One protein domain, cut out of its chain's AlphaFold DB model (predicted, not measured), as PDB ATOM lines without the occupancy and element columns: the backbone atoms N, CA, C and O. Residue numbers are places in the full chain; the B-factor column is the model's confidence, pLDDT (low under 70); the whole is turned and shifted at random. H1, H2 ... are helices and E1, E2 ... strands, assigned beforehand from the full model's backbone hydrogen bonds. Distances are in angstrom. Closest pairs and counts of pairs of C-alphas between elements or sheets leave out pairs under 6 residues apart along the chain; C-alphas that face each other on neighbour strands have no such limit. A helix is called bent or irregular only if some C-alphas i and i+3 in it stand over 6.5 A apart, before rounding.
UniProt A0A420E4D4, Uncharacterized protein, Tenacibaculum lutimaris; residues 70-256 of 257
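This is residues 70 to 256 of the 257 residues of an uncharacterized protein of Tenacibaculum lutimaris (UniProt A0A420E4D4). Two twisted sheets lie face to face as a sandwich, their strands crossed at 80 degrees, and the E6 and E7 hairpin runs on from one sheet as a long arm whose tip, residues 203 to 212, sticks out. H1 and H2 sit together near one end of the sandwich, the small H3 near the other, and the loop of residues 146 to 158 reaches away from the body. The 187 printed residues hold, in order, E1 H1 H2 E2 E3 E4 E5 H3 E6 E7 E8 E9 E10 E11, of mixed class. One sheet runs E4 - E1 - E8 - E9, antiparallel; the other, of seven strands, is branched at E6. The whole is compact, with a radius of gyration of the C-alphas of 18.3 A and spans of 53 by 53 by 31 A.

E1, residues 70 to 77, begins at C-alpha 70 (0.228, 43.793, 51.040) and measures 22.8 A. H1 is residues 80 to 93, 20.0 A, and H2 residues 104 to 113, irregular, with C-alphas 105 and 108 7.7 A apart. E2 is 116 to 125, 29.7 A; E3 128 to 136, 26.9 A; E4 162 to 171, 26.8 A; E5 174 to 177; H3 184 to 187. E6, residues 191 to 206, spans 44.4 A and bends by 57 degrees at residue 203. E7 is 209 to 216, 22.3 A; E8 224 to 232, 22.5 A, bending by 62 degrees at residue 227; E9 237 to 241; E10 244 to 247; E11 250 to 254, ending at C-alpha 254 (-11.606, 54.253, 42.983).

In the sheet of four, backbone atoms within hydrogen-bond range are N 72 and O 167 at 2.8 A between the antiparallel neighbours E1 and E4, N 73 and O 228 at 2.8 A between the antiparallel neighbours E1 and E8, and N 231 and O 238 at 2.8 A in the hairpin of E8 and E9. In the branched sheet E2 lies on one side of E6, with N 120 and O 195 2.9 A apart; E7 and E11 lie on the other side, with N 202 and O 213, and N 194 and O 251, both at 2.8 A. E3 is the antiparallel neighbour of E2, N 121 and O 132 at 2.8 A, and of E5, N 131 and O 176 at 2.8 A. E10 and E11 form a hairpin, N 244 and O 252 at 2.8 A. H1 touches H2 with residues 81 to 86 alone, the closest C-alphas being Glu 82 and Ile 106, 5.6 A, at a steep tilt of 64 degrees, the same way. H1 only grazes the sheet of four; H2 and H3 only graze the branched sheet. O i to N i+4 pairs are within hydrogen-bond range in 9 of 10 for H1 and 2 of 6 for H2, which has 6 of 7 O i to N i+3 pairs; H3 is too short for an i+4 pair.

The C-alphas of Asn 189 and Glu 208, the two farthest apart, are 54.5 A apart. The printed part has no cut. The link E3 to E4, 25 residues, is long. Mean pLDDT of the printed part is 75.3, with residues 87 to 106, 140 to 162, 217 to 221 and 256 under 70.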
ATOM      1  N   ILE A  70       1.670  43.830  51.229       85.56
ATOM      2  CA  ILE A  70       0.228  43.793  51.040       85.56
ATOM      3  C   ILE A  70      -0.416  43.280  52.320       85.56
ATOM      4  O   ILE A  70      -0.062  42.218  52.839       85.56
ATOM      5  N   SER A  71      -1.420  44.010  52.791       86.12
ATOM      6  CA  SER A  71      -2.408  43.483  53.724       86.12
ATOM      7  C   SER A  71      -3.785  43.516  53.083       86.12
ATOM      8  O   SER A  71      -4.189  44.543  52.549       86.12
ATOM      9  N   PHE A  72      -4.526  42.416  53.137       82.69
ATOM     10  CA  PHE A  72      -5.884  42.338  52.615       82.69
ATOM     11  C   PHE A  72      -6.844  41.761  53.651       82.69
ATOM     12  O   PHE A  72      -6.504  40.869  54.430       82.69
ATOM     13  N   PHE A  73      -8.066  42.276  53.620       80.25
ATOM     14  CA  PHE A  73      -9.172  41.883  54.478       80.25
ATOM     15  C   PHE A  73     -10.283  41.382  53.577       80.25
ATOM     16  O   PHE A  73     -10.724  42.090  52.668       80.25
ATOM     17  N   SER A  74     -10.703  40.147  53.801       78.62
ATOM     18  CA  SER A  74     -11.736  39.518  52.992       78.62
ATOM     19  C   SER A  74     -12.643  38.649  53.840       78.62
ATOM     20  O   SER A  74     -12.276  38.248  54.944       78.62
ATOM     21  N   SER A  75     -13.811  38.319  53.311       77.19
ATOM     22  CA  SER A  75     -14.712  37.351  53.914       77.19
ATOM     23  C   SER A  75     -15.173  36.291  52.923       77.19
ATOM     24  O   SER A  75     -15.223  36.519  51.719       77.19
ATOM     25  N   ILE A  76     -15.491  35.105  53.438       77.31
ATOM     26  CA  ILE A  76     -16.096  34.004  52.685       77.31
ATOM     27  C   ILE A  76     -17.419  33.657  53.349       77.31
ATOM     28  O   ILE A  76     -17.488  33.505  54.571       77.31
ATOM     29  N   LYS A  77     -18.468  33.482  52.545       77.69
ATOM     30  CA  LYS A  77     -19.759  32.999  53.038       77.69
ATOM     31  C   LYS A  77     -19.676  31.509  53.396       77.69
ATOM     32  O   LYS A  77     -19.181  30.711  52.594       77.69
ATOM     33  N   ALA A  78     -20.160  31.127  54.572       74.12
ATOM     34  CA  ALA A  78     -20.166  29.760  55.087       74.12
ATOM     35  C   ALA A  78     -21.525  29.403  55.666       74.12
ATOM     36  O   ALA A  78     -22.051  30.161  56.467       74.12
ATOM     37  N   ASP A  79     -22.076  28.251  55.295       75.50
ATOM     38  CA  ASP A  79     -23.421  27.881  55.736       75.50
ATOM     39  C   ASP A  79     -23.524  27.718  57.267       75.50
ATOM     40  O   ASP A  79     -22.528  27.599  57.987       75.50
ATOM     41  N   SER A  80     -24.752  27.695  57.795       75.75
ATOM     42  CA  SER A  80     -24.999  27.573  59.239       75.75
ATOM     43  C   SER A  80     -24.302  26.369  59.898       75.75
ATOM     44  O   SER A  80     -23.926  26.428  61.073       75.75
ATOM     45  N   ILE A  81     -24.138  25.257  59.175       76.56
ATOM     46  CA  ILE A  81     -23.515  24.032  59.689       76.56
ATOM     47  C   ILE A  81     -21.993  24.197  59.719       76.56
ATOM     48  O   ILE A  81     -21.386  23.930  60.761       76.56
ATOM     49  N   GLU A  82     -21.395  24.649  58.615       74.38
ATOM     50  CA  GLU A  82     -19.984  25.026  58.496       74.38
ATOM     51  C   GLU A  82     -19.607  26.003  59.611       74.38
ATOM     52  O   GLU A  82     -18.704  25.735  60.408       74.38
ATOM     53  N   PHE A  83     -20.367  27.091  59.737       74.12
ATOM     54  CA  PHE A  83     -20.135  28.152  60.708       74.12
ATOM     55  C   PHE A  83     -20.150  27.636  62.154       74.12
ATOM     56  O   PHE A  83     -19.207  27.870  62.914       74.12
ATOM     57  N   LYS A  84     -21.170  26.855  62.543       73.56
ATOM     58  CA  LYS A  84     -21.258  26.262  63.895       73.56
ATOM     59  C   LYS A  84     -20.092  25.326  64.201       73.56
ATOM     60  O   LYS A  84     -19.616  25.269  65.337       73.56
ATOM     61  N   GLN A  85     -19.630  24.565  63.212       72.38
ATOM     62  CA  GLN A  85     -18.504  23.654  63.400       72.38
ATOM     63  C   GLN A  85     -17.175  24.392  63.529       72.38
ATOM     64  O   GLN A  85     -16.358  24.004  64.368       72.38
ATOM     65  N   LEU A  86     -16.978  25.463  62.762       70.44
ATOM     66  CA  LEU A  86     -15.820  26.340  62.914       70.44
ATOM     67  C   LEU A  86     -15.817  27.000  64.287       70.44
ATOM     68  O   LEU A  86     -14.808  26.927  64.977       70.44
ATOM     69  N   GLN A  87     -16.955  27.541  64.731       69.75
ATOM     70  CA  GLN A  87     -17.089  28.158  66.051       69.75
ATOM     71  C   GLN A  87     -16.737  27.174  67.181       69.75
ATOM     72  O   GLN A  87     -15.987  27.507  68.099       69.75
ATOM     73  N   LYS A  88     -17.217  25.926  67.091       68.88
ATOM     74  CA  LYS A  88     -16.914  24.863  68.067       68.88
ATOM     75  C   LYS A  88     -15.441  24.449  68.079       68.88
ATOM     76  O   LYS A  88     -14.965  23.907  69.073       68.88
ATOM     77  N   ALA A  89     -14.745  24.600  66.963       64.31
ATOM     78  CA  ALA A  89     -13.361  24.178  66.850       64.31
ATOM     79  C   ALA A  89     -12.380  25.328  67.143       64.31
ATOM     80  O   ALA A  89     -11.334  25.085  67.742       64.31
ATOM     81  N   ALA A  90     -12.768  26.569  66.845       62.00
ATOM     82  CA  ALA A  90     -12.096  27.793  67.274       62.00
ATOM     83  C   ALA A  90     -11.989  27.884  68.801       62.00
ATOM     84  O   ALA A  90     -10.917  28.147  69.340       62.00
ATOM     85  N   SER A  91     -13.071  27.557  69.514       61.38
ATOM     86  CA  SER A  91     -13.080  27.537  70.982       61.38
ATOM     87  C   SER A  91     -12.157  26.482  71.605       61.38
ATOM     88  O   SER A  91     -11.866  26.562  72.794       61.38
ATOM     89  N   LYS A  92     -11.689  25.498  70.822       60.44
ATOM     90  CA  LYS A  92     -10.779  24.437  71.280       60.44
ATOM     91  C   LYS A  92      -9.320  24.665  70.891       60.44
ATOM     92  O   LYS A  92      -8.442  24.259  71.641       60.44
ATOM     93  N   ASN A  93      -9.071  25.281  69.733       53.31
ATOM     94  CA  ASN A  93      -7.746  25.331  69.105       53.31
ATOM     95  C   ASN A  93      -7.206  26.762  68.891       53.31
ATOM     96  O   ASN A  93      -6.171  26.927  68.248       53.31
ATOM     97  N   GLY A  94      -7.893  27.795  69.395       55.69
ATOM     98  CA  GLY A  94      -7.554  29.197  69.125       55.69
ATOM     99  C   GLY A  94      -7.912  29.626  67.697       55.69
ATOM    100  O   GLY A  94      -8.641  28.923  66.999       55.69
ATOM    101  N   ASN A  95      -7.383  30.771  67.246       51.28
ATOM    102  CA  ASN A  95      -7.712  31.421  65.961       51.28
ATOM    103  C   ASN A  95      -7.166  30.702  64.694       51.28
ATOM    104  O   ASN A  95      -7.020  31.320  63.636       51.28
ATOM    105  N   HIS A  96      -6.851  29.402  64.775       51.88
ATOM    106  CA  HIS A  96      -6.329  28.591  63.667       51.88
ATOM    107  C   HIS A  96      -7.414  27.733  63.023       51.88
ATOM    108  O   HIS A  96      -8.078  26.960  63.720       51.88
ATOM    109  N   LEU A  97      -7.584  27.832  61.694       55.16
ATOM    110  CA  LEU A  97      -8.581  27.063  60.934       55.16
ATOM    111  C   LEU A  97      -8.608  25.603  61.409       55.16
ATOM    112  O   LEU A  97      -7.581  24.917  61.315       55.16
ATOM    113  N   PRO A  98      -9.751  25.086  61.882       53.09
ATOM    114  CA  PRO A  98      -9.766  23.807  62.558       53.09
ATOM    115  C   PRO A  98      -9.336  22.690  61.619       53.09
ATOM    116  O   PRO A  98      -9.944  22.424  60.585       53.09
ATOM    117  N   VAL A  99      -8.223  22.052  61.969       50.44
ATOM    118  CA  VAL A  99      -7.649  20.932  61.229       50.44
ATOM    119  C   VAL A  99      -8.456  19.685  61.585       50.44
ATOM    120  O   VAL A  99      -8.065  18.902  62.441       50.44
ATOM    121  N   SER A 100      -9.619  19.500  60.964       52.78
ATOM    122  CA  SER A 100     -10.293  18.201  61.001       52.78
ATOM    123  C   SER A 100     -10.223  17.567  59.624       52.78
ATOM    124  O   SER A 100     -11.010  17.900  58.741       52.78
ATOM    125  N   ARG A 101      -9.266  16.643  59.458       52.59
ATOM    126  CA  ARG A 101      -9.037  15.884  58.215       52.59
ATOM    127  C   ARG A 101     -10.246  15.040  57.785       52.59
ATOM    128  O   ARG A 101     -10.328  14.657  56.629       52.59
ATOM    129  N   ASN A 102     -11.201  14.797  58.689       56.75
ATOM    130  CA  ASN A 102     -12.332  13.892  58.459       56.75
ATOM    131  C   ASN A 102     -13.692  14.599  58.416       56.75
ATOM    132  O   ASN A 102     -14.731  13.941  58.358       56.75
ATOM    133  N   ASN A 103     -13.718  15.931  58.476       64.38
ATOM    134  CA  ASN A 103     -14.975  16.657  58.503       64.38
ATOM    135  C   ASN A 103     -15.365  17.143  57.106       64.38
ATOM    136  O   ASN A 103     -15.053  18.270  56.723       64.38
ATOM    137  N   LYS A 104     -16.103  16.290  56.382       65.50
ATOM    138  CA  LYS A 104     -16.668  16.589  55.052       65.50
ATOM    139  C   LYS A 104     -17.432  17.917  55.006       65.50
ATOM    140  O   LYS A 104     -17.480  18.567  53.974       65.50
ATOM    141  N   LYS A 105     -18.009  18.337  56.136       67.44
ATOM    142  CA  LYS A 105     -18.805  19.565  56.228       67.44
ATOM    143  C   LYS A 105     -17.974  20.845  56.202       67.44
ATOM    144  O   LYS A 105     -18.552  21.866  55.913       67.44
ATOM    145  N   ILE A 106     -16.665  20.811  56.472       69.69
ATOM    146  CA  ILE A 106     -15.760  21.978  56.329       69.69
ATOM    147  C   ILE A 106     -14.663  21.719  55.288       69.69
ATOM    148  O   ILE A 106     -13.632  22.393  55.268       69.69
ATOM    149  N   GLU A 107     -14.853  20.706  54.440       71.19
ATOM    150  CA  GLU A 107     -13.867  20.261  53.454       71.19
ATOM    151  C   GLU A 107     -13.478  21.394  52.500       71.19
ATOM    152  O   GLU A 107     -12.295  21.593  52.233       71.19
ATOM    153  N   ARG A 108     -14.460  22.202  52.087       76.06
ATOM    154  CA  ARG A 108     -14.268  23.408  51.275       76.06
ATOM    155  C   ARG A 108     -13.236  24.370  51.873       76.06
ATOM    156  O   ARG A 108     -12.337  24.823  51.177       76.06
ATOM    157  N   LEU A 109     -13.318  24.637  53.176       73.19
ATOM    158  CA  LEU A 109     -12.391  25.536  53.873       73.19
ATOM    159  C   LEU A 109     -11.036  24.882  54.151       73.19
ATOM    160  O   LEU A 109     -10.015  25.563  54.163       73.19
ATOM    161  N   ASN A 110     -11.000  23.562  54.347       71.44
ATOM    162  CA  ASN A 110      -9.735  22.836  54.451       71.44
ATOM    163  C   ASN A 110      -8.944  22.886  53.138       71.44
ATOM    164  O   ASN A 110      -7.728  23.032  53.198       71.44
ATOM    165  N   LYS A 111      -9.612  22.841  51.974       74.44
ATOM    166  CA  LYS A 111      -8.954  22.958  50.658       74.44
ATOM    167  C   LYS A 111      -8.195  24.274  50.483       74.44
ATOM    168  O   LYS A 111      -7.201  24.299  49.769       74.44
ATOM    169  N   LEU A 112      -8.624  25.348  51.151       75.00
ATOM    170  CA  LEU A 112      -7.939  26.640  51.090       75.00
ATOM    171  C   LEU A 112      -6.540  26.607  51.714       75.00
ATOM    172  O   LEU A 112      -5.679  27.348  51.259       75.00
ATOM    173  N   LYS A 113      -6.285  25.742  52.706       72.56
ATOM    174  CA  LYS A 113      -4.980  25.654  53.395       72.56
ATOM    175  C   LYS A 113      -3.835  25.312  52.458       72.56
ATOM    176  O   LYS A 113      -2.740  25.835  52.617       72.56
ATOM    177  N   ASP A 114      -4.112  24.434  51.506       73.94
ATOM    178  CA  ASP A 114      -3.112  23.938  50.573       73.94
ATOM    179  C   ASP A 114      -3.197  24.647  49.220       73.94
ATOM    180  O   ASP A 114      -2.435  24.297  48.325       73.94
ATOM    181  N   ALA A 115      -4.108  25.612  49.056       79.31
ATOM    182  CA  ALA A 115      -4.288  26.360  47.819       79.31
ATOM    183  C   ALA A 115      -3.119  27.327  47.565       79.31
ATOM    184  O   ALA A 115      -2.402  27.717  48.480       79.31
ATOM    185  N   GLN A 116      -2.941  27.713  46.309       85.00
ATOM    186  CA  GLN A 116      -2.196  28.881  45.858       85.00
ATOM    187  C   GLN A 116      -3.161  30.064  45.787       85.00
ATOM    188  O   GLN A 116      -4.290  29.897  45.322       85.00
ATOM    189  N   ILE A 117      -2.712  31.250  46.191       84.56
ATOM    190  CA  ILE A 117      -3.430  32.505  45.954       84.56
ATOM    191  C   ILE A 117      -2.617  33.401  45.037       84.56
ATOM    192  O   ILE A 117      -1.416  33.586  45.233       84.56
ATOM    193  N   ILE A 118      -3.299  33.982  44.058       88.12
ATOM    194  CA  ILE A 118      -2.761  35.034  43.207       88.12
ATOM    195  C   ILE A 118      -3.665  36.247  43.382       88.12
ATOM    196  O   ILE A 118      -4.872  36.163  43.156       88.12
ATOM    197  N   ILE A 119      -3.081  37.362  43.810       88.62
ATOM    198  CA  ILE A 119      -3.759  38.653  43.908       88.62
ATOM    199  C   ILE A 119      -3.111  39.582  42.893       88.62
ATOM    200  O   ILE A 119      -1.910  39.848  42.952       88.62
ATOM    201  N   GLU A 120      -3.919  40.083  41.971       93.31
ATOM    202  CA  GLU A 120      -3.518  41.081  40.990       93.31
ATOM    203  C   GLU A 120      -4.294  42.372  41.240       93.31
ATOM    204  O   GLU A 120      -5.524  42.370  41.330       93.31
ATOM    205  N   ILE A 121      -3.558  43.471  41.380       93.75
ATOM    206  CA  ILE A 121      -4.085  44.803  41.653       93.75
ATOM    207  C   ILE A 121      -3.672  45.701  40.500       93.75
ATOM    208  O   ILE A 121      -2.483  45.922  40.286       93.75
ATOM    209  N   VAL A 122      -4.645  46.234  39.776       95.06
ATOM    210  CA  VAL A 122      -4.404  47.068  38.600       95.06
ATOM    211  C   VAL A 122      -4.928  48.467  38.866       95.06
ATOM    212  O   VAL A 122      -6.118  48.658  39.109       95.06
ATOM    213  N   PHE A 123      -4.034  49.446  38.803       94.38
ATOM    214  CA  PHE A 123      -4.326  50.869  38.895       94.38
ATOM    215  C   PHE A 123      -4.330  51.447  37.485       94.38
ATOM    216  O   PHE A 123      -3.317  51.364  36.788       94.38
ATOM    217  N   ARG A 124      -5.448  52.039  37.055       94.00
ATOM    218  CA  ARG A 124      -5.609  52.562  35.694       94.00
ATOM    219  C   ARG A 124      -6.084  54.007  35.691       94.00
ATOM    220  O   ARG A 124      -7.125  54.334  36.260       94.00
ATOM    221  N   ASN A 125      -5.334  54.864  35.006       92.06
ATOM    222  CA  ASN A 125      -5.691  56.258  34.770       92.06
ATOM    223  C   ASN A 125      -5.402  56.627  33.310       92.06
ATOM    224  O   ASN A 125      -4.241  56.754  32.917       92.06
ATOM    225  N   ASN A 126      -6.452  56.820  32.508       87.19
ATOM    226  CA  ASN A 126      -6.347  57.032  31.060       87.19
ATOM    227  C   ASN A 126      -5.520  55.910  30.391       87.19
ATOM    228  O   ASN A 126      -5.868  54.739  30.517       87.19
ATOM    229  N   GLU A 127      -4.421  56.257  29.717       90.38
ATOM    230  CA  GLU A 127      -3.500  55.324  29.045       90.38
ATOM    231  C   GLU A 127      -2.418  54.738  29.973       90.38
ATOM    232  O   GLU A 127      -1.574  53.960  29.528       90.38
ATOM    233  N   LYS A 128      -2.410  55.104  31.262       93.88
ATOM    234  CA  LYS A 128      -1.410  54.646  32.235       93.88
ATOM    235  C   LYS A 128      -1.952  53.515  33.088       93.88
ATOM    236  O   LYS A 128      -3.042  53.617  33.655       93.88
ATOM    237  N   GLU A 129      -1.137  52.483  33.244       95.62
ATOM    238  CA  GLU A 129      -1.447  51.300  34.028       95.62
ATOM    239  C   GLU A 129      -0.259  50.900  34.910       95.62
ATOM    240  O   GLU A 129       0.891  50.884  34.466       95.62
ATOM    241  N   MET A 130      -0.555  50.568  36.167       94.88
ATOM    242  CA  MET A 130       0.357  49.892  37.086       94.88
ATOM    243  C   MET A 130      -0.311  48.620  37.590       94.88
ATOM    244  O   MET A 130      -1.405  48.673  38.148       94.88
ATOM    245  N   THR A 131       0.380  47.496  37.450       95.38
ATOM    246  CA  THR A 131      -0.044  46.198  37.969       95.38
ATOM    247  C   THR A 131       0.874  45.778  39.105       95.38
ATOM    248  O   THR A 131       2.085  45.660  38.925       95.38
ATOM    249  N   VAL A 132       0.289  45.530  40.272       94.31
ATOM    250  CA  VAL A 132       0.950  44.983  41.455       94.31
ATOM    251  C   VAL A 132       0.455  43.554  41.639       94.31
ATOM    252  O   VAL A 132      -0.744  43.325  41.796       94.31
ATOM    253  N   ARG A 133       1.371  42.585  41.605       93.56
ATOM    254  CA  ARG A 133       1.047  41.160  41.706       93.56
ATOM    255  C   ARG A 133       1.691  40.524  42.928       93.56
ATOM    256  O   ARG A 133       2.889  40.674  43.180       93.56
ATOM    257  N   PHE A 134       0.885  39.732  43.617       89.81
ATOM    258  CA  PHE A 134       1.281  38.824  44.679       89.81
ATOM    259  C   PHE A 134       0.879  37.394  44.318       89.81
ATOM    260  O   PHE A 134      -0.218  37.160  43.812       89.81
ATOM    261  N   ASP A 135       1.775  36.446  44.560       89.12
ATOM    262  CA  ASP A 135       1.579  35.024  44.300       89.12
ATOM    263  C   ASP A 135       2.213  34.219  45.438       89.12
ATOM    264  O   ASP A 135       3.421  34.322  45.683       89.12
ATOM    265  N   GLN A 136       1.398  33.434  46.142       83.25
ATOM    266  CA  GLN A 136       1.838  32.624  47.269       83.25
ATOM    267  C   GLN A 136       1.281  31.207  47.199       83.25
ATOM    268  O   GLN A 136       0.083  30.987  47.019       83.25
ATOM    269  N   THR A 137       2.179  30.244  47.414       82.25
ATOM    270  CA  THR A 137       1.890  28.811  47.371       82.25
ATOM    271  C   THR A 137       2.664  28.059  48.466       82.25
ATOM    272  O   THR A 137       3.895  28.102  48.447       82.25
ATOM    273  N   PRO A 138       1.999  27.321  49.380       72.88
ATOM    274  CA  PRO A 138       0.574  27.418  49.702       72.88
ATOM    275  C   PRO A 138       0.259  28.749  50.410       72.88
ATOM    276  O   PRO A 138       1.165  29.418  50.912       72.88
ATOM    277  N   ILE A 139      -1.019  29.123  50.479       71.81
ATOM    278  CA  ILE A 139      -1.484  30.312  51.207       71.81
ATOM    279  C   ILE A 139      -0.998  30.255  52.660       71.81
ATOM    280  O   ILE A 139      -1.293  29.307  53.391       71.81
ATOM    281  N   GLN A 140      -0.300  31.300  53.114       63.31
ATOM    282  CA  GLN A 140       0.020  31.453  54.530       63.31
ATOM    283  C   GLN A 140      -1.136  32.164  55.233       63.31
ATOM    284  O   GLN A 140      -1.360  33.361  55.072       63.31
ATOM    285  N   PHE A 141      -1.889  31.403  56.024       58.50
ATOM    286  CA  PHE A 141      -3.003  31.929  56.809       58.50
ATOM    287  C   PHE A 141      -2.511  32.573  58.104       58.50
ATOM    288  O   PHE A 141      -1.949  31.886  58.957       58.50
ATOM    289  N   VAL A 142      -2.793  33.867  58.281       52.91
ATOM    290  CA  VAL A 142      -2.406  34.619  59.490       52.91
ATOM    291  C   VAL A 142      -3.475  34.531  60.599       52.91
ATOM    292  O   VAL A 142      -3.160  34.690  61.775       52.91
ATOM    293  N   GLY A 143      -4.722  34.165  60.274       50.41
ATOM    294  CA  GLY A 143      -5.751  33.816  61.266       50.41
ATOM    295  C   GLY A 143      -7.189  34.013  60.776       50.41
ATOM    296  O   GLY A 143      -7.417  34.546  59.691       50.41
ATOM    297  N   PHE A 144      -8.162  33.586  61.589       55.72
ATOM    298  CA  PHE A 144      -9.578  33.946  61.441       55.72
ATOM    299  C   PHE A 144     -10.019  34.838  62.605       55.72
ATOM    300  O   PHE A 144      -9.550  34.670  63.732       55.72
ATOM    301  N   ASN A 145     -10.949  35.761  62.355       53.44
ATOM    302  CA  ASN A 145     -11.556  36.569  63.410       53.44
ATOM    303  C   ASN A 145     -13.041  36.219  63.549       53.44
ATOM    304  O   ASN A 145     -13.832  36.466  62.639       53.44
ATOM    305  N   THR A 146     -13.435  35.679  64.702       48.38
ATOM    306  CA  THR A 146     -14.835  35.679  65.135       48.38
ATOM    307  C   THR A 146     -15.032  36.897  66.049       48.38
ATOM    308  O   THR A 146     -14.991  36.774  67.268       48.38
ATOM    309  N   SER A 147     -15.184  38.056  65.388       43.41
ATOM    310  CA  SER A 147     -15.544  39.422  65.833       43.41
ATOM    311  C   SER A 147     -14.577  40.294  66.687       43.41
ATOM    312  O   SER A 147     -14.463  40.086  67.890       43.41
ATOM    313  N   LEU A 148     -13.956  41.287  66.000       37.91
ATOM    314  CA  LEU A 148     -13.745  42.757  66.233       37.91
ATOM    315  C   LEU A 148     -13.699  43.304  67.696       37.91
ATOM    316  O   LEU A 148     -14.527  42.908  68.500       37.91
ATOM    317  N   THR A 149     -12.834  44.229  68.156       32.88
ATOM    318  CA  THR A 149     -12.074  45.375  67.591       32.88
ATOM    319  C   THR A 149     -10.728  45.573  68.340       32.88
ATOM    320  O   THR A 149     -10.437  44.875  69.302       32.88
ATOM    321  N   ASN A 150      -9.878  46.488  67.856       38.00
ATOM    322  CA  ASN A 150      -8.509  46.767  68.317       38.00
ATOM    323  C   ASN A 150      -8.223  46.580  69.823       38.00
ATOM    324  O   ASN A 150      -8.847  47.204  70.674       38.00
ATOM    325  N   ASN A 151      -7.140  45.837  70.074       35.81
ATOM    326  CA  ASN A 151      -6.409  45.677  71.332       35.81
ATOM    327  C   ASN A 151      -7.182  44.994  72.464       35.81
ATOM    328  O   ASN A 151      -7.627  45.642  73.403       35.81
ATOM    329  N   ASN A 152      -7.182  43.658  72.429       29.67
ATOM    330  CA  ASN A 152      -7.754  42.769  73.441       29.67
ATOM    331  C   ASN A 152      -9.291  42.870  73.535       29.67
ATOM    332  O   ASN A 152      -9.865  43.950  73.578       29.67
ATOM    333  N   THR A 153      -9.952  41.716  73.682       27.56
ATOM    334  CA  THR A 153     -11.415  41.515  73.849       27.56
ATOM    335  C   THR A 153     -12.258  41.516  72.550       27.56
ATOM    336  O   THR A 153     -12.332  42.504  71.835       27.56
ATOM    337  N   PHE A 154     -12.905  40.374  72.261       35.16
ATOM    338  CA  PHE A 154     -13.636  40.054  71.020       35.16
ATOM    339  C   PHE A 154     -15.162  40.138  71.235       35.16
ATOM    340  O   PHE A 154     -15.681  39.427  72.099       35.16
ATOM    341  N   LEU A 155     -15.889  40.963  70.465       29.50
ATOM    342  CA  LEU A 155     -17.361  41.053  70.502       29.50
ATOM    343  C   LEU A 155     -18.005  41.186  69.106       29.50
ATOM    344  O   LEU A 155     -17.519  41.898  68.233       29.50
ATOM    345  N   MET A 156     -19.138  40.480  68.955       36.97
ATOM    346  CA  MET A 156     -19.921  40.168  67.741       36.97
ATOM    347  C   MET A 156     -20.335  41.348  66.844       36.97
ATOM    348  O   MET A 156     -20.808  42.370  67.330       36.97
ATOM    349  N   GLY A 157     -20.328  41.104  65.521       31.95
ATOM    350  CA  GLY A 157     -20.904  41.971  64.482       31.95
ATOM    351  C   GLY A 157     -21.587  41.208  63.323       31.95
ATOM    352  O   GLY A 157     -20.983  40.966  62.292       31.95
ATOM    353  N   VAL A 158     -22.838  40.787  63.550       38.66
ATOM    354  CA  VAL A 158     -24.055  40.743  62.685       38.66
ATOM    355  C   VAL A 158     -24.059  40.368  61.178       38.66
ATOM    356  O   VAL A 158     -25.038  40.682  60.504       38.66
ATOM    357  N   ALA A 159     -23.105  39.618  60.628       46.00
ATOM    358  CA  ALA A 159     -23.396  38.816  59.427       46.00
ATOM    359  C   ALA A 159     -23.539  37.339  59.834       46.00
ATOM    360  O   ALA A 159     -22.527  36.686  60.105       46.00
ATOM    361  N   PRO A 160     -24.766  36.784  59.959       54.66
ATOM    362  CA  PRO A 160     -24.892  35.343  60.109       54.66
ATOM    363  C   PRO A 160     -24.280  34.730  58.846       54.66
ATOM    364  O   PRO A 160     -24.653  35.141  57.753       54.66
ATOM    365  N   GLU A 161     -23.339  33.791  58.998       67.81
ATOM    366  CA  GLU A 161     -22.791  32.985  57.889       67.81
ATOM    367  C   GLU A 161     -21.624  33.591  57.075       67.81
ATOM    368  O   GLU A 161     -21.427  33.209  55.924       67.81
ATOM    369  N   SER A 162     -20.785  34.472  57.640       69.75
ATOM    370  CA  SER A 162     -19.504  34.874  57.015       69.75
ATOM    371  C   SER A 162     -18.283  34.608  57.902       69.75
ATOM    372  O   SER A 162     -18.333  34.720  59.126       69.75
ATOM    373  N   ILE A 163     -17.162  34.250  57.276       70.62
ATOM    374  CA  ILE A 163     -15.857  34.054  57.919       70.62
ATOM    375  C   ILE A 163     -14.910  35.110  57.370       70.62
ATOM    376  O   ILE A 163     -14.753  35.190  56.156       70.62
ATOM    377  N   HIS A 164     -14.266  35.883  58.239       71.62
ATOM    378  CA  HIS A 164     -13.288  36.893  57.834       71.62
ATOM    379  C   HIS A 164     -11.862  36.333  57.889       71.62
ATOM    380  O   HIS A 164     -11.489  35.640  58.841       71.62
ATOM    381  N   PHE A 165     -11.066  36.680  56.881       70.19
ATOM    382  CA  PHE A 165      -9.673  36.290  56.697       70.19
ATOM    383  C   PHE A 165      -8.817  37.533  56.492       70.19
ATOM    384  O   PHE A 165      -9.215  38.477  55.803       70.19
ATOM    385  N   ILE A 166      -7.621  37.495  57.075       70.94
ATOM    386  CA  ILE A 166      -6.635  38.565  56.980       70.94
ATOM    387  C   ILE A 166      -5.342  37.959  56.439       70.94
ATOM    388  O   ILE A 166      -4.794  37.027  57.033       70.94
ATOM    389  N   GLY A 167      -4.871  38.486  55.312       74.88
ATOM    390  CA  GLY A 167      -3.479  38.359  54.893       74.88
ATOM    391  C   GLY A 167      -2.759  39.644  55.271       74.88
ATOM    392  O   GLY A 167      -3.279  40.721  54.997       74.88
ATOM    393  N   SER A 168      -1.608  39.561  55.931       75.50
ATOM    394  CA  SER A 168      -0.867  40.741  56.395       75.50
ATOM    395  C   SER A 168       0.621  40.600  56.134       75.50
ATOM    396  O   SER A 168       1.162  39.507  56.308       75.50
ATOM    397  N   ASN A 169       1.266  41.718  55.801       77.19
ATOM    398  CA  ASN A 169       2.707  41.831  55.556       77.19
ATOM    399  C   ASN A 169       3.206  40.857  54.472       77.19
ATOM    400  O   ASN A 169       4.239  40.207  54.616       77.19
ATOM    401  N   LEU A 170       2.429  40.717  53.396       83.00
ATOM    402  CA  LEU A 170       2.736  39.823  52.282       83.00
ATOM    403  C   LEU A 170       3.493  40.585  51.192       83.00
ATOM    404  O   LEU A 170       2.930  41.478  50.566       83.00
ATOM    405  N   SER A 171       4.759  40.258  50.954       85.62
ATOM    406  CA  SER A 171       5.576  40.962  49.958       85.62
ATOM    407  C   SER A 171       5.101  40.701  48.528       85.62
ATOM    408  O   SER A 171       4.856  39.557  48.149       85.62
ATOM    409  N   THR A 172       5.021  41.749  47.708       90.19
ATOM    410  CA  THR A 172       4.741  41.643  46.268       90.19
ATOM    411  C   THR A 172       5.805  40.846  45.528       90.19
ATOM    412  O   THR A 172       6.996  41.004  45.786       90.19
ATOM    413  N   ASN A 173       5.390  40.090  44.514       89.62
ATOM    414  CA  ASN A 173       6.302  39.359  43.638       89.62
ATOM    415  C   ASN A 173       6.733  40.217  42.444       89.62
ATOM    416  O   ASN A 173       7.841  40.055  41.939       89.62
ATOM    417  N   ASN A 174       5.839  41.077  41.948       92.56
ATOM    418  CA  ASN A 174       6.080  41.856  40.740       92.56
ATOM    419  C   ASN A 174       5.281  43.166  40.741       92.56
ATOM    420  O   ASN A 174       4.113  43.182  41.130       92.56
ATOM    421  N   ILE A 175       5.901  44.241  40.256       93.88
ATOM    422  CA  ILE A 175       5.267  45.540  40.011       93.88
ATOM    423  C   ILE A 175       5.656  45.967  38.596       93.88
ATOM    424  O   ILE A 175       6.840  46.113  38.297       93.88
ATOM    425  N   VAL A 176       4.668  46.150  37.722       94.69
ATOM    426  CA  VAL A 176       4.881  46.459  36.299       94.69
ATOM    427  C   VAL A 176       4.071  47.683  35.908       94.69
ATOM    428  O   VAL A 176       2.930  47.837  36.335       94.69
ATOM    429  N   THR A 177       4.644  48.531  35.060       94.19
ATOM    430  CA  THR A 177       3.952  49.660  34.431       94.19
ATOM    431  C   THR A 177       4.058  49.569  32.916       94.19
ATOM    432  O   THR A 177       5.010  48.997  32.390       94.19
ATOM    433  N   ASN A 178       3.090  50.143  32.202       95.19
ATOM    434  CA  ASN A 178       3.065  50.134  30.733       95.19
ATOM    435  C   ASN A 178       3.763  51.346  30.082       95.19
ATOM    436  O   ASN A 178       3.653  51.534  28.874       95.19
ATOM    437  N   TYR A 179       4.440  52.187  30.866       91.44
ATOM    438  CA  TYR A 179       5.074  53.419  30.398       91.44
ATOM    439  C   TYR A 179       6.324  53.764  31.211       91.44
ATOM    440  O   TYR A 179       6.529  53.257  32.321       91.44
ATOM    441  N   ASP A 180       7.124  54.668  30.651       86.94
ATOM    442  CA  ASP A 180       8.391  55.104  31.225       86.94
ATOM    443  C   ASP A 180       8.212  56.137  32.344       86.94
ATOM    444  O   ASP A 180       7.372  57.037  32.279       86.94
ATOM    445  N   SER A 181       9.087  56.063  33.350       87.19
ATOM    446  CA  SER A 181       9.135  56.989  34.495       87.19
ATOM    447  C   SER A 181       7.806  57.117  35.265       87.19
ATOM    448  O   SER A 181       7.257  58.222  35.402       87.19
ATOM    449  N   PRO A 182       7.269  56.000  35.781       91.44
ATOM    450  CA  PRO A 182       5.998  56.008  36.477       91.44
ATOM    451  C   PRO A 182       6.131  56.549  37.911       91.44
ATOM    452  O   PRO A 182       7.166  56.419  38.568       91.44
ATOM    453  N   SER A 183       5.068  57.177  38.409       91.88
ATOM    454  CA  SER A 183       5.008  57.768  39.750       91.88
ATOM    455  C   SER A 183       3.623  57.573  40.351       91.88
ATOM    456  O   SER A 183       2.628  57.558  39.632       91.88
ATOM    457  N   LEU A 184       3.532  57.516  41.681       88.81
ATOM    458  CA  LEU A 184       2.246  57.435  42.382       88.81
ATOM    459  C   LEU A 184       1.329  58.629  42.094       88.81
ATOM    460  O   LEU A 184       0.110  58.494  42.134       88.81
ATOM    461  N   VAL A 185       1.894  59.787  41.737       88.31
ATOM    462  CA  VAL A 185       1.111  60.969  41.343       88.31
ATOM    463  C   VAL A 185       0.298  60.703  40.075       88.31
ATOM    464  O   VAL A 185      -0.796  61.244  39.933       88.31
ATOM    465  N   ASP A 186       0.791  59.843  39.176       89.25
ATOM    466  CA  ASP A 186       0.070  59.471  37.957       89.25
ATOM    467  C   ASP A 186      -1.202  58.652  38.248       89.25
ATOM    468  O   ASP A 186      -2.108  58.617  37.414       89.25
ATOM    469  N   PHE A 187      -1.294  58.039  39.431       89.38
ATOM    470  CA  PHE A 187      -2.410  57.188  39.850       89.38
ATOM    471  C   PHE A 187      -3.325  57.857  40.885       89.38
ATOM    472  O   PHE A 187      -4.222  57.217  41.430       89.38
ATOM    473  N   LYS A 188      -3.171  59.170  41.110       84.00
ATOM    474  CA  LYS A 188      -4.179  59.955  41.834       84.00
ATOM    475  C   LYS A 188      -5.511  59.877  41.079       84.00
ATOM    476  O   LYS A 188      -5.548  60.138  39.878       84.00
ATOM    477  N   ASN A 189      -6.594  59.560  41.792       84.06
ATOM    478  CA  ASN A 189      -7.949  59.428  41.239       84.06
ATOM    479  C   ASN A 189      -8.071  58.376  40.124       84.06
ATOM    480  O   ASN A 189      -8.797  58.581  39.152       84.06
ATOM    481  N   CYS A 190      -7.340  57.268  40.228       89.88
ATOM    482  CA  CYS A 190      -7.419  56.193  39.248       89.88
ATOM    483  C   CYS A 190      -8.523  55.180  39.590       89.88
ATOM    484  O   CYS A 190      -8.937  55.030  40.746       89.88
ATOM    485  N   ASP A 191      -8.951  54.431  38.579       92.19
ATOM    486  CA  ASP A 191      -9.722  53.214  38.797       92.19
ATOM    487  C   ASP A 191      -8.778  52.121  39.309       92.19
ATOM    488  O   ASP A 191      -7.646  51.994  38.837       92.19
ATOM    489  N   VAL A 192      -9.238  51.329  40.274       93.50
ATOM    490  CA  VAL A 192      -8.480  50.202  40.818       93.50
ATOM    491  C   VAL A 192      -9.295  48.930  40.664       93.50
ATOM    492  O   VAL A 192     -10.416  48.847  41.170       93.50
ATOM    493  N   THR A 193      -8.745  47.933  39.977       93.75
ATOM    494  CA  THR A 193      -9.352  46.603  39.873       93.75
ATOM    495  C   THR A 193      -8.517  45.564  40.593       93.75
ATOM    496  O   THR A 193      -7.298  45.535  40.458       93.75
ATOM    497  N   PHE A 194      -9.190  44.692  41.331       91.75
ATOM    498  CA  PHE A 194      -8.591  43.589  42.066       91.75
ATOM    499  C   PHE A 194      -9.115  42.275  41.528       91.75
ATOM    500  O   PHE A 194     -10.327  42.075  41.475       91.75
ATOM    501  N   LYS A 195      -8.206  41.368  41.192       89.88
ATOM    502  CA  LYS A 195      -8.525  40.011  40.768       89.88
ATOM    503  C   LYS A 195      -7.872  39.023  41.726       89.88
ATOM    504  O   LYS A 195      -6.673  39.110  41.980       89.88
ATOM    505  N   ILE A 196      -8.671  38.098  42.252       86.19
ATOM    506  CA  ILE A 196      -8.196  37.029  43.135       86.19
ATOM    507  C   ILE A 196      -8.402  35.688  42.436       86.19
ATOM    508  O   ILE A 196      -9.525  35.319  42.085       86.19
ATOM    509  N   GLU A 197      -7.321  34.940  42.257       86.44
ATOM    510  CA  GLU A 197      -7.352  33.586  41.711       86.44
ATOM    511  C   GLU A 197      -6.864  32.581  42.749       86.44
ATOM    512  O   GLU A 197      -5.906  32.829  43.483       86.44
ATOM    513  N   LEU A 198      -7.530  31.425  42.790       84.06
ATOM    514  CA  LEU A 198      -7.144  30.303  43.633       84.06
ATOM    515  C   LEU A 198      -6.731  29.105  42.781       84.06
ATOM    516  O   LEU A 198      -7.514  28.593  41.973       84.06
ATOM    517  N   GLY A 199      -5.504  28.642  42.997       83.94
ATOM    518  CA  GLY A 199      -4.997  27.382  42.469       83.94
ATOM    519  C   GLY A 199      -5.103  26.287  43.521       83.94
ATOM    520  O   GLY A 199      -4.770  26.520  44.675       83.94
ATOM    521  N   PHE A 200      -5.523  25.079  43.157       81.94
ATOM    522  CA  PHE A 200      -5.534  23.946  44.093       81.94
ATOM    523  C   PHE A 200      -4.525  22.886  43.652       81.94
ATOM    524  O   PHE A 200      -4.379  22.662  42.444       81.94
ATOM    525  N   PRO A 201      -3.813  22.247  44.597       81.00
ATOM    526  CA  PRO A 201      -2.798  21.265  44.265       81.00
ATOM    527  C   PRO A 201      -3.458  19.990  43.745       81.00
ATOM    528  O   PRO A 201      -4.248  19.344  44.432       81.00
ATOM    529  N   ASN A 202      -3.069  19.592  42.545       77.88
ATOM    530  CA  ASN A 202      -3.302  18.264  42.010       77.88
ATOM    531  C   ASN A 202      -1.997  17.474  42.143       77.88
ATOM    532  O   ASN A 202      -0.946  17.905  41.666       77.88
ATOM    533  N   LEU A 203      -2.045  16.332  42.829       75.50
ATOM    534  CA  LEU A 203      -0.878  15.468  42.992       75.50
ATOM    535  C   LEU A 203      -0.672  14.647  41.720       75.50
ATOM    536  O   LEU A 203      -1.468  13.762  41.409       75.50
ATOM    537  N   TYR A 204       0.425  14.906  41.019       74.62
ATOM    538  CA  TYR A 204       0.841  14.132  39.857       74.62
ATOM    539  C   TYR A 204       2.020  13.239  40.215       74.62
ATOM    540  O   TYR A 204       2.965  13.665  40.878       74.62
ATOM    541  N   LYS A 205       1.970  11.984  39.766       75.44
ATOM    542  CA  LYS A 205       3.075  11.041  39.917       75.44
ATOM    543  C   LYS A 205       4.014  11.178  38.719       75.44
ATOM    544  O   LYS A 205       3.634  10.832  37.603       75.44
ATOM    545  N   LEU A 206       5.228  11.669  38.953       70.56
ATOM    546  CA  LEU A 206       6.290  11.771  37.955       70.56
ATOM    547  C   LEU A 206       7.399  10.772  38.324       70.56
ATOM    548  O   LEU A 206       8.209  11.011  39.222       70.56
ATOM    549  N   GLY A 207       7.392   9.600  37.682       81.69
ATOM    550  CA  GLY A 207       8.230   8.468  38.095       81.69
ATOM    551  C   GLY A 207       7.791   7.907  39.453       81.69
ATOM    552  O   GLY A 207       6.632   7.532  39.625       81.69
ATOM    553  N   GLU A 208       8.696   7.853  40.434       79.94
ATOM    554  CA  GLU A 208       8.385   7.418  41.811       79.94
ATOM    555  C   GLU A 208       7.984   8.566  42.752       79.94
ATOM    556  O   GLU A 208       7.544   8.318  43.874       79.94
ATOM    557  N   LYS A 209       8.109   9.825  42.313       76.06
ATOM    558  CA  LYS A 209       7.829  11.002  43.144       76.06
ATOM    559  C   LYS A 209       6.449  11.573  42.840       76.06
ATOM    560  O   LYS A 209       6.017  11.605  41.690       76.06
ATOM    561  N   TYR A 210       5.777  12.064  43.876       73.19
ATOM    562  CA  TYR A 210       4.588  12.897  43.727       73.19
ATOM    563  C   TYR A 210       4.996  14.372  43.720       73.19
ATOM    564  O   TYR A 210       5.803  14.802  44.545       73.19
ATOM    565  N   THR A 211       4.439  15.146  42.795       74.00
ATOM    566  CA  THR A 211       4.631  16.593  42.685       74.00
ATOM    567  C   THR A 211       3.270  17.271  42.628       74.00
ATOM    568  O   THR A 211       2.381  16.832  41.900       74.00
ATOM    569  N   SER A 212       3.102  18.337  43.406       74.75
ATOM    570  CA  SER A 212       1.901  19.167  43.361       74.75
ATOM    571  C   SER A 212       1.976  20.102  42.162       74.75
ATOM    572  O   SER A 212       2.867  20.946  42.090       74.75
ATOM    573  N   LEU A 213       1.032  19.970  41.235       78.00
ATOM    574  CA  LEU A 213       0.795  20.962  40.195       78.00
ATOM    575  C   LEU A 213      -0.476  21.725  40.552       78.00
ATOM    576  O   LEU A 213      -1.538  21.128  40.725       78.00
ATOM    577  N   TYR A 214      -0.367  23.039  40.664       77.62
ATOM    578  CA  TYR A 214      -1.494  23.891  41.007       77.62
ATOM    579  C   TYR A 214      -2.291  24.212  39.755       77.62
ATOM    580  O   TYR A 214      -1.750  24.674  38.754       77.62
ATOM    581  N   THR A 215      -3.587  23.929  39.790       76.06
ATOM    582  CA  THR A 215      -4.495  24.275  38.697       76.06
ATOM    583  C   THR A 215      -5.442  25.352  39.189       76.06
ATOM    584  O   THR A 215      -6.145  25.145  40.181       76.06
ATOM    585  N   ILE A 216      -5.462  26.494  38.497       76.50
ATOM    586  CA  ILE A 216      -6.466  27.533  38.728       76.50
ATOM    587  C   ILE A 216      -7.808  26.925  38.343       76.50
ATOM    588  O   ILE A 216      -8.074  26.642  37.177       76.50
ATOM    589  N   SER A 217      -8.638  26.670  39.346       63.50
ATOM    590  CA  SER A 217      -9.980  26.148  39.134       63.50
ATOM    591  C   SER A 217     -10.957  27.158  39.695       63.50
ATOM    592  O   SER A 217     -10.846  27.561  40.853       63.50
ATOM    593  N   ASN A 218     -11.920  27.565  38.874       57.53
ATOM    594  CA  ASN A 218     -13.023  28.397  39.320       57.53
ATOM    595  C   ASN A 218     -13.932  27.547  40.226       57.53
ATOM    596  O   ASN A 218     -14.965  27.051  39.792       57.53
ATOM    597  N   GLN A 219     -13.551  27.364  41.490       60.88
ATOM    598  CA  GLN A 219     -14.388  26.734  42.516       60.88
ATOM    599  C   GLN A 219     -15.623  27.627  42.699       60.88
ATOM    600  O   GLN A 219     -15.514  28.762  43.160       60.88
ATOM    601  N   ASN A 220     -16.789  27.219  42.186       58.94
ATOM    602  CA  ASN A 220     -18.049  27.982  42.306       58.94
ATOM    603  C   ASN A 220     -18.550  28.066  43.748       58.94
ATOM    604  O   ASN A 220     -19.442  28.843  44.061       58.94
ATOM    605  N   ASP A 221     -17.973  27.247  44.607       63.50
ATOM    606  CA  ASP A 221     -18.297  27.102  46.003       63.50
ATOM    607  C   ASP A 221     -17.550  28.094  46.898       63.50
ATOM    608  O   ASP A 221     -17.992  28.294  48.023       63.50
ATOM    609  N   ILE A 222     -16.484  28.770  46.446       70.69
ATOM    610  CA  ILE A 222     -15.754  29.755  47.266       70.69
ATOM    611  C   ILE A 222     -15.921  31.163  46.690       70.69
ATOM    612  O   ILE A 222     -15.215  31.555  45.763       70.69
ATOM    613  N   ASN A 223     -16.846  31.920  47.280       73.00
ATOM    614  CA  ASN A 223     -17.047  33.335  46.978       73.00
ATOM    615  C   ASN A 223     -16.325  34.184  48.022       73.00
ATOM    616  O   ASN A 223     -16.630  34.078  49.214       73.00
ATOM    617  N   PHE A 224     -15.385  35.007  47.561       76.62
ATOM    618  CA  PHE A 224     -14.717  36.005  48.385       76.62
ATOM    619  C   PHE A 224     -15.439  37.340  48.281       76.62
ATOM    620  O   PHE A 224     -15.845  37.749  47.201       76.62
ATOM    621  N   SER A 225     -15.505  38.047  49.398       80.06
ATOM    622  CA  SER A 225     -15.805  39.470  49.448       80.06
ATOM    623  C   SER A 225     -14.535  40.184  49.876       80.06
ATOM    624  O   SER A 225     -14.041  39.942  50.977       80.06
ATOM    625  N   LEU A 226     -13.976  41.036  49.019       84.31
ATOM    626  CA  LEU A 226     -12.830  41.866  49.374       84.31
ATOM    627  C   LEU A 226     -13.323  43.141  50.062       84.31
ATOM    628  O   LEU A 226     -14.116  43.889  49.499       84.31
ATOM    629  N   GLU A 227     -12.853  43.392  51.277       83.50
ATOM    630  CA  GLU A 227     -13.290  44.535  52.084       83.50
ATOM    631  C   GLU A 227     -12.291  45.688  51.978       83.50
ATOM    632  O   GLU A 227     -12.669  46.849  51.795       83.50
ATOM    633  N   LYS A 228     -10.997  45.365  52.074       86.12
ATOM    634  CA  LYS A 228      -9.917  46.350  52.145       86.12
ATOM    635  C   LYS A 228      -8.592  45.755  51.680       86.12
ATOM    636  O   LYS A 228      -8.287  44.610  52.007       86.12
ATOM    637  N   VAL A 229      -7.781  46.558  50.992       87.19
ATOM    638  CA  VAL A 229      -6.368  46.274  50.715       87.19
ATOM    639  C   VAL A 229      -5.508  47.466  51.111       87.19
ATOM    640  O   VAL A 229      -5.857  48.616  50.861       87.19
ATOM    641  N   ILE A 230      -4.378  47.180  51.742       89.25
ATOM    642  CA  ILE A 230      -3.343  48.135  52.112       89.25
ATOM    643  C   ILE A 230      -2.061  47.713  51.398       89.25
ATOM    644  O   ILE A 230      -1.644  46.566  51.533       89.25
ATOM    645  N   LEU A 231      -1.444  48.639  50.671       90.62
ATOM    646  CA  LEU A 231      -0.094  48.507  50.133       90.62
ATOM    647  C   LEU A 231       0.825  49.423  50.929       90.62
ATOM    648  O   LEU A 231       0.587  50.628  50.997       90.62
ATOM    649  N   GLU A 232       1.860  48.871  51.539       90.75
ATOM    650  CA  GLU A 232       2.747  49.607  52.431       90.75
ATOM    651  C   GLU A 232       4.210  49.406  52.027       90.75
ATOM    652  O   GLU A 232       4.630  48.346  51.582       90.75
ATOM    653  N   SER A 233       4.988  50.473  52.121       89.44
ATOM    654  CA  SER A 233       6.438  50.490  51.963       89.44
ATOM    655  C   SER A 233       7.009  51.400  53.049       89.44
ATOM    656  O   SER A 233       6.266  52.079  53.756       89.44
ATOM    657  N   THR A 234       8.333  51.514  53.137       86.19
ATOM    658  CA  THR A 234       8.988  52.376  54.139       86.19
ATOM    659  C   THR A 234       8.569  53.850  54.097       86.19
ATOM    660  O   THR A 234       8.727  54.551  55.092       86.19
ATOM    661  N   LYS A 235       8.069  54.346  52.957       84.56
ATOM    662  CA  LYS A 235       7.738  55.769  52.759       84.56
ATOM    663  C   LYS A 235       6.284  56.032  52.391       84.56
ATOM    664  O   LYS A 235       5.829  57.165  52.508       84.56
ATOM    665  N   ILE A 236       5.585  55.023  51.885       85.31
ATOM    666  CA  ILE A 236       4.275  55.177  51.257       85.31
ATOM    667  C   ILE A 236       3.339  54.116  51.806       85.31
ATOM    668  O   ILE A 236       3.692  52.938  51.835       85.31
ATOM    669  N   LYS A 237       2.121  54.544  52.132       89.50
ATOM    670  CA  LYS A 237       0.993  53.681  52.453       89.50
ATOM    671  C   LYS A 237      -0.190  54.050  51.570       89.50
ATOM    672  O   LYS A 237      -0.606  55.204  51.548       89.50
ATOM    673  N   ILE A 238      -0.717  53.069  50.851       88.12
ATOM    674  CA  ILE A 238      -1.877  53.196  49.974       88.12
ATOM    675  C   ILE A 238      -2.969  52.313  50.551       88.12
ATOM    676  O   ILE A 238      -2.772  51.117  50.750       88.12
ATOM    677  N   GLU A 239      -4.128  52.899  50.807       90.56
ATOM    678  CA  GLU A 239      -5.298  52.177  51.278       90.56
ATOM    679  C   GLU A 239      -6.390  52.222  50.213       90.56
ATOM    680  O   GLU A 239      -6.806  53.296  49.783       90.56
ATOM    681  N   VAL A 240      -6.876  51.049  49.812       88.12
ATOM    682  CA  VAL A 240      -7.999  50.910  48.886       88.12
ATOM    683  C   VAL A 240      -9.110  50.126  49.575       88.12
ATOM    684  O   VAL A 240      -8.898  49.037  50.111       88.12
ATOM    685  N   SER A 241     -10.308  50.698  49.586       86.69
ATOM    686  CA  SER A 241     -11.497  50.139  50.237       86.69
ATOM    687  C   SER A 241     -12.741  50.402  49.386       86.69
ATOM    688  O   SER A 241     -12.637  50.950  48.290       86.69
ATOM    689  N   SER A 242     -13.930  50.042  49.881       85.69
ATOM    690  CA  SER A 242     -15.215  50.300  49.200       85.69
ATOM    691  C   SER A 242     -15.337  49.604  47.838       85.69
ATOM    692  O   SER A 242     -15.713  50.209  46.835       85.69
ATOM    693  N   PHE A 243     -14.987  48.323  47.807       86.50
ATOM    694  CA  PHE A 243     -15.021  47.504  46.605       86.50
ATOM    695  C   PHE A 243     -16.443  47.166  46.148       86.50
ATOM    696  O   PHE A 243     -17.283  46.750  46.943       86.50
ATOM    697  N   LYS A 244     -16.684  47.281  44.840       87.50
ATOM    698  CA  LYS A 244     -17.851  46.732  44.148       87.50
ATOM    699  C   LYS A 244     -17.439  45.471  43.395       87.50
ATOM    700  O   LYS A 244     -16.494  45.508  42.611       87.50
ATOM    701  N   GLU A 245     -18.130  44.363  43.634       85.12
ATOM    702  CA  GLU A 245     -17.928  43.128  42.873       85.12
ATOM    703  C   GLU A 245     -18.522  43.295  41.463       85.12
ATOM    704  O   GLU A 245     -19.692  43.643  41.309       85.12
ATOM    705  N   GLU A 246     -17.700  43.097  40.431       84.06
ATOM    706  CA  GLU A 246     -18.094  43.204  39.012       84.06
ATOM    707  C   GLU A 246     -18.216  41.823  38.343       84.06
ATOM    708  O   GLU A 246     -18.705  41.682  37.224       84.06
ATOM    709  N   GLY A 247     -17.759  40.783  39.030       80.56
ATOM    710  CA  GLY A 247     -17.777  39.404  38.582       80.56
ATOM    711  C   GLY A 247     -17.097  38.528  39.620       80.56
ATOM    712  O   GLY A 247     -16.601  39.012  40.635       80.56
ATOM    713  N   LYS A 248     -17.042  37.226  39.351       77.12
ATOM    714  CA  LYS A 248     -16.498  36.265  40.307       77.12
ATOM    715  C   LYS A 248     -15.048  36.606  40.667       77.12
ATOM    716  O   LYS A 248     -14.170  36.526  39.808       77.12
ATOM    717  N   ASN A 249     -14.817  36.949  41.933       78.38
ATOM    718  CA  ASN A 249     -13.512  37.334  42.482       78.38
ATOM    719  C   ASN A 249     -12.844  38.536  41.770       78.38
ATOM    720  O   ASN A 249     -11.619  38.686  41.841       78.38
ATOM    721  N   LEU A 250     -13.632  39.376  41.086       84.94
ATOM    722  CA  LEU A 250     -13.192  40.624  40.462       84.94
ATOM    723  C   LEU A 250     -13.890  41.803  41.141       84.94
ATOM    724  O   LEU A 250     -15.118  41.908  41.135       84.94
ATOM    725  N   PHE A 251     -13.093  42.724  41.666       87.44
ATOM    726  CA  PHE A 251     -13.569  43.873  42.422       87.44
ATOM    727  C   PHE A 251     -13.074  45.176  41.809       87.44
ATOM    728  O   PHE A 251     -11.955  45.243  41.302       87.44
ATOM    729  N   LYS A 252     -13.884  46.229  41.900       89.31
ATOM    730  CA  LYS A 252     -13.543  47.578  41.454       89.31
ATOM    731  C   LYS A 252     -13.694  48.583  42.592       89.31
ATOM    732  O   LYS A 252     -14.673  48.551  43.330       89.31
ATOM    733  N   SER A 253     -12.736  49.490  42.716       88.44
ATOM    734  CA  SER A 253     -12.807  50.675  43.573       88.44
ATOM    735  C   SER A 253     -12.180  51.870  42.850       88.44
ATOM    736  O   SER A 253     -11.577  51.717  41.788       88.44
ATOM    737  N   GLN A 254     -12.339  53.067  43.406       83.50
ATOM    738  CA  GLN A 254     -11.606  54.253  42.983       83.50
ATOM    739  C   GLN A 254     -10.605  54.625  44.061       83.50
ATOM    740  O   GLN A 254     -10.947  54.680  45.246       83.50
ATOM    741  N   TRP A 255      -9.378  54.924  43.648       78.38
ATOM    742  CA  TRP A 255      -8.394  55.462  44.568       78.38
ATOM    743  C   TRP A 255      -8.816  56.879  44.960       78.38
ATOM    744  O   TRP A 255      -8.751  57.806  44.153       78.38
ATOM    745  N   LYS A 256      -9.246  57.045  46.212       58.72
ATOM    746  CA  LYS A 256      -9.407  58.356  46.849       58.72
ATOM    747  C   LYS A 256      -8.174  58.631  47.699       58.72
ATOM    748  O   LYS A 256      -7.855  57.827  48.571       58.72
TER     749      LYS A 256